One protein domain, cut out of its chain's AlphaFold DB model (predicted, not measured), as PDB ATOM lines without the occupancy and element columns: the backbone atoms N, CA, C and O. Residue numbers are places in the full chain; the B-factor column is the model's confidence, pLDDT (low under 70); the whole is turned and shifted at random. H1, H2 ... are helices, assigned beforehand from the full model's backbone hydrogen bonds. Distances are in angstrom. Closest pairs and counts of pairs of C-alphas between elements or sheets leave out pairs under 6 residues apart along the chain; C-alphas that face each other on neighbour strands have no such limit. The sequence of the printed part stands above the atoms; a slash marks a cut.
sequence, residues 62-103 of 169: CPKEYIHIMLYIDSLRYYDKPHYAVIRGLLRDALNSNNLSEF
ATOM      1  N   CYS A  62      36.166 -16.863  48.383       87.94
ATOM      2  CA  CYS A  62      34.876 -16.176  48.404       87.94
ATOM      3  C   CYS A  62      34.655 -15.354  47.117       87.94
ATOM      4  O   CYS A  62      35.624 -14.986  46.444       87.94
ATOM      5  N   PRO A  63      33.396 -15.015  46.780       91.44
ATOM      6  CA  PRO A  63      33.085 -14.143  45.649       91.44
ATOM      7  C   PRO A  63      33.777 -12.777  45.775       91.44
ATOM      8  O   PRO A  63      33.821 -12.176  46.855       91.44
ATOM      9  N   LYS A  64      34.310 -12.262  44.660       90.69
ATOM     10  CA  LYS A  64      35.076 -10.997  44.610       90.69
ATOM     11  C   LYS A  64      34.240  -9.779  45.011       90.69
ATOM     12  O   LYS A  64      34.778  -8.769  45.456       90.69
ATOM     13  N   GLU A  65      32.924  -9.876  44.877       93.38
ATOM     14  CA  GLU A  65      31.959  -8.844  45.235       93.38
ATOM     15  C   GLU A  65      32.053  -8.511  46.730       93.38
ATOM     16  O   GLU A  65      31.902  -7.353  47.117       93.38
ATOM     17  N   TYR A  66      32.414  -9.489  47.569       91.62
ATOM     18  CA  TYR A  66      32.618  -9.271  48.998       91.62
ATOM     19  C   TYR A  66      33.798  -8.330  49.280       91.62
ATOM     20  O   TYR A  66      33.708  -7.433  50.121       91.62
ATOM     21  N   ILE A  67      34.891  -8.476  48.524       92.19
ATOM     22  CA  ILE A  67      36.060  -7.589  48.616       92.19
ATOM     23  C   ILE A  67      35.642  -6.155  48.285       92.19
ATOM     24  O   ILE A  67      36.026  -5.219  48.986       92.19
ATOM     25  N   HIS A  68      34.806  -5.973  47.261       91.69
ATOM     26  CA  HIS A  68      34.297  -4.656  46.884       91.69
ATOM     27  C   HIS A  68      33.425  -4.029  47.977       91.69
ATOM     28  O   HIS A  68      33.547  -2.831  48.226       91.69
ATOM     29  N   ILE A  69      32.592  -4.819  48.664       93.75
ATOM     30  CA  ILE A  69      31.786  -4.330  49.793       93.75
ATOM     31  C   ILE A  69      32.692  -3.845  50.931       93.75
ATOM     32  O   ILE A  69      32.455  -2.767  51.473       93.75
ATOM     33  N   MET A  70      33.745  -4.591  51.273       91.38
ATOM     34  CA  MET A  70      34.676  -4.187  52.335       91.38
ATOM     35  C   MET A  70      35.418  -2.893  51.989       91.38
ATOM     36  O   MET A  70      35.455  -1.972  52.799       91.38
ATOM     37  N   LEU A  71      35.927  -2.779  50.758       90.12
ATOM     38  CA  LEU A  71      36.589  -1.555  50.292       90.12
ATOM     39  C   LEU A  71      35.637  -0.357  50.258       90.12
ATOM     40  O   LEU A  71      36.043   0.768  50.541       90.12
ATOM     41  N   TYR A  72      34.369  -0.598  49.926       92.56
ATOM     42  CA  TYR A  72      33.341   0.429  49.974       92.56
ATOM     43  C   TYR A  72      33.107   0.915  51.408       92.56
ATOM     44  O   TYR A  72      33.096   2.122  51.632       92.56
ATOM     45  N   ILE A  73      32.984   0.010  52.383       92.12
ATOM     46  CA  ILE A  73      32.801   0.379  53.796       92.12
ATOM     47  C   ILE A  73      34.004   1.175  54.312       92.12
ATOM     48  O   ILE A  73      33.811   2.210  54.944       92.12
ATOM     49  N   ASP A  74      35.224   0.749  53.982       89.75
ATOM     50  CA  ASP A  74      36.456   1.440  54.386       89.75
ATOM     51  C   ASP A  74      36.584   2.851  53.784       89.75
ATOM     52  O   ASP A  74      37.292   3.698  54.330       89.75
ATOM     53  N   SER A  75      35.904   3.124  52.666       89.81
ATOM     54  CA  SER A  75      35.900   4.444  52.022       89.81
ATOM     55  C   SER A  75      34.952   5.454  52.678       89.81
ATOM     56  O   SER A  75      35.062   6.655  52.420       89.81
ATOM     57  N   LEU A  76      34.019   4.995  53.518       91.69
ATOM     58  CA  LEU A  76      33.015   5.854  54.141       91.69
ATOM     59  C   LEU A  76      33.613   6.648  55.303       91.69
ATOM     60  O   LEU A  76      34.367   6.126  56.125       91.69
ATOM     61  N   ARG A  77      33.222   7.921  55.421       90.88
ATOM     62  CA  ARG A  77      33.540   8.734  56.601       90.88
ATOM     63  C   ARG A  77      32.471   8.546  57.670       90.88
ATOM     64  O   ARG A  77      31.343   8.155  57.389       90.88
ATOM     65  N   TYR A  78      32.805   8.921  58.901       89.81
ATOM     66  CA  TYR A  78      31.928   8.763  60.067       89.81
ATOM     67  C   TYR A  78      30.527   9.388  59.908       89.81
ATOM     68  O   TYR A  78      29.549   8.831  60.396       89.81
ATOM     69  N   TYR A  79      30.421  10.522  59.211       94.00
ATOM     70  CA  TYR A  79      29.149  11.229  59.005       94.00
ATOM     71  C   TYR A  79      28.492  10.941  57.648       94.00
ATOM     72  O   TYR A  79      27.435  11.501  57.354       94.00
ATOM     73  N   ASP A  80      29.102  10.106  56.802       93.44
ATOM     74  CA  ASP A  80      28.533   9.788  55.495       93.44
ATOM     75  C   ASP A  80      27.414   8.752  55.644       93.44
ATOM     76  O   ASP A  80      27.528   7.763  56.371       93.44
ATOM     77  N   LYS A  81      26.308   8.959  54.923       93.88
ATOM     78  CA  LYS A  81      25.205   7.996  54.899       93.88
ATOM     79  C   LYS A  81      25.538   6.861  53.920       93.88
ATOM     80  O   LYS A  81      25.691   7.134  52.729       93.88
ATOM     81  N   PRO A  82      25.593   5.590  54.359       94.00
ATOM     82  CA  PRO A  82      25.910   4.480  53.469       94.00
ATOM     83  C   PRO A  82      24.813   4.270  52.416       94.00
ATOM     84  O   PRO A  82      23.628   4.113  52.715       94.00
ATOM     85  N   HIS A  83      25.222   4.205  51.152       94.56
ATOM     86  CA  HIS A  83      24.375   3.867  50.018       94.56
ATOM     87  C   HIS A  83      24.098   2.353  49.927       94.56
ATOM     88  O   HIS A  83      24.693   1.615  49.138       94.56
ATOM     89  N   TYR A  84      23.144   1.872  50.726       95.50
ATOM     90  CA  TYR A  84      22.804   0.444  50.819       95.50
ATOM     91  C   TYR A  84      22.368  -0.216  49.505       95.50
ATOM     92  O   TYR A  84      22.447  -1.436  49.387       95.50
ATOM     93  N   ALA A  85      21.907   0.548  48.510       95.50
ATOM     94  CA  ALA A  85      21.538  -0.037  47.222       95.50
ATOM     95  C   ALA A  85      22.748  -0.632  46.485       95.50
ATOM     96  O   ALA A  85      22.593  -1.647  45.815       95.50
ATOM     97  N   VAL A  86      23.948  -0.068  46.678       93.94
ATOM     98  CA  VAL A  86      25.190  -0.608  46.096       93.94
ATOM     99  C   VAL A  86      25.546  -1.937  46.755       93.94
ATOM    100  O   VAL A  86      25.789  -2.915  46.061       93.94
ATOM    101  N   ILE A  87      25.489  -2.003  48.088       95.62
ATOM    102  CA  ILE A  87      25.784  -3.233  48.838       95.62
ATOM    103  C   ILE A  87      24.821  -4.356  48.425       95.62
ATOM    104  O   ILE A  87      25.253  -5.469  48.143       95.62
ATOM    105  N   ARG A  88      23.517  -4.063  48.328       94.88
ATOM    106  CA  ARG A  88      22.515  -5.043  47.874       94.88
ATOM    107  C   ARG A  88      22.734  -5.487  46.427       94.88
ATOM    108  O   ARG A  88      22.502  -6.653  46.129       94.88
ATOM    109  N   GLY A  89      23.161  -4.576  45.549       95.56
ATOM    110  CA  GLY A  89      23.538  -4.900  44.172       95.56
ATOM    111  C   GLY A  89      24.690  -5.900  44.136       95.56
ATOM    112  O   GLY A  89      24.530  -6.980  43.587       95.56
ATOM    113  N   LEU A  90      25.780  -5.603  44.850       95.75
ATOM    114  CA  LEU A  90      26.952  -6.482  44.944       95.75
ATOM    115  C   LEU A  90      26.613  -7.870  45.510       95.75
ATOM    116  O   LEU A  90      27.140  -8.871  45.037       95.75
ATOM    117  N   LEU A  91      25.713  -7.951  46.494       93.75
ATOM    118  CA  LEU A  91      25.250  -9.235  47.033       93.75
ATOM    119  C   LEU A  91      24.428 -10.037  46.014       93.75
ATOM    120  O   LEU A  91      24.603 -11.247  45.907       93.75
ATOM    121  N   ARG A  92      23.561  -9.379  45.235       94.00
ATOM    122  CA  ARG A  92      22.830 -10.046  44.146       94.00
ATOM    123  C   ARG A  92      23.755 -10.483  43.020       94.00
ATOM    124  O   ARG A  92      23.588 -11.578  42.497       94.00
ATOM    125  N   ASP A  93      24.751  -9.673  42.689       94.44
ATOM    126  CA  ASP A  93      25.766 -10.029  41.700       94.44
ATOM    127  C   ASP A  93      26.569 -11.256  42.153       94.44
ATOM    128  O   ASP A  93      26.855 -12.128  41.335       94.44
ATOM    129  N   ALA A  94      26.852 -11.383  43.454       93.94
ATOM    130  CA  ALA A  94      27.491 -12.567  44.030       93.94
ATOM    131  C   ALA A  94      26.611 -13.828  43.938       93.94
ATOM    132  O   ALA A  94      27.124 -14.921  43.708       93.94
ATOM    133  N   LEU A  95      25.290 -13.700  44.097       92.88
ATOM    134  CA  LEU A  95      24.362 -14.819  43.892       92.88
ATOM    135  C   LEU A  95      24.332 -15.238  42.419       92.88
ATOM    136  O   LEU A  95      24.471 -16.421  42.110       92.88
ATOM    137  N   ASN A  96      24.230 -14.262  41.516       92.44
ATOM    138  CA  ASN A  96      24.201 -14.495  40.075       92.44
ATOM    139  C   ASN A  96      25.511 -15.114  39.566       92.44
ATOM    140  O   ASN A  96      25.475 -16.027  38.748       92.44
ATOM    141  N   SER A  97      26.667 -14.664  40.064       91.00
ATOM    142  CA  SER A  97      27.974 -15.190  39.649       91.00
ATOM    143  C   SER A  97      28.185 -16.649  40.060       91.00
ATOM    144  O   SER A  97      28.852 -17.394  39.344       91.00
ATOM    145  N   ASN A  98      27.567 -17.075  41.164       90.25
ATOM    146  CA  ASN A  98      27.594 -18.457  41.642       90.25
ATOM    147  C   ASN A  98      26.371 -19.280  41.201       90.25
ATOM    148  O   ASN A  98      26.275 -20.452  41.555       90.25
ATOM    149  N   ASN A  99      25.459 -18.696  40.413       90.00
ATOM    150  CA  ASN A  99      24.195 -19.306  39.978       90.00
ATOM    151  C   ASN A  99      23.352 -19.859  41.143       90.00
ATOM    152  O   ASN A  99      22.747 -20.926  41.034       90.00
ATOM    153  N   LEU A 100      23.331 -19.140  42.265       88.75
ATOM    154  CA  LEU A 100      22.559 -19.509  43.448       88.75
ATOM    155  C   LEU A 100      21.158 -18.900  43.386       88.75
ATOM    156  O   LEU A 100      20.983 -17.749  42.983       88.75
ATOM    157  N   SER A 101      20.157 -19.666  43.815       86.12
ATOM    158  CA  SER A 101      18.798 -19.168  44.014       86.12
ATOM    159  C   SER A 101      18.645 -18.571  45.413       86.12
ATOM    160  O   SER A 101      19.247 -19.041  46.373       86.12
ATOM    161  N   GLU A 102      17.825 -17.524  45.536       84.75
ATOM    162  CA  GLU A 102      17.549 -16.869  46.827       84.75
ATOM    163  C   GLU A 102      16.727 -17.757  47.775       84.75
ATOM    164  O   GLU A 102      16.829 -17.624  48.988       84.75
ATOM    165  N   PHE A 103      15.957 -18.688  47.211       83.12
ATOM    166  CA  PHE A 103      15.168 -19.683  47.930       83.12
ATOM    167  C   PHE A 103      15.529 -21.079  47.414       83.12
ATOM    168  O   PHE A 103      15.837 -21.208  46.221       83.12
TER     169      PHE A 103
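Overview. This is residues 62 to 103 of the 169 residues of an uncharacterized protein of Nippostrongylus brasiliensis (UniProt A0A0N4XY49). Two helices, H2 and H1, lie side by side and run opposite ways as a helical hairpin; at one end residues 74 to 81, of which 74 and 75 belong to H1 and the rest to the loop between the helices, stick out. After H2 a short tail, residues 98 to 103, ends the printed part. The printed part has 42 residues, H1 then H2 along the chain, no named strand, and is all helix. It is loose, with a radius of gyration of the C-alphas of 11.7 A, and only just elongated, spanning 36 by 18 by 11 A.

Arrangement. Look first at H2, residues 84 to 97, then at H1, residues 64 to 75. They touch, H1 with residues 64 to 69 alone; the closest C-alphas, of Glu 65 and Leu 90, are 5.5 A apart. Their lines stand at a shallow tilt of 16 degrees, opposite ways. In both helices every O i to N i+4 pair is within hydrogen-bond range.

Along the chain. Find C-alpha 84 at (22.804, 0.444, 50.819); from there H2 runs 19.9 A to C-alpha 97 at (27.974, -15.190, 39.649). H1 begins at C-alpha 64, (35.076, -10.997, 44.610), and runs 17.1 A.

Size, cuts and confidence. The C-alphas of Tyr 79 and Asn 99 are the two farthest apart, 36.3 A. The link from H1 to H2 is short, with 8 residues. The printed part has no cut, and no printed residue is under 70 in pLDDT.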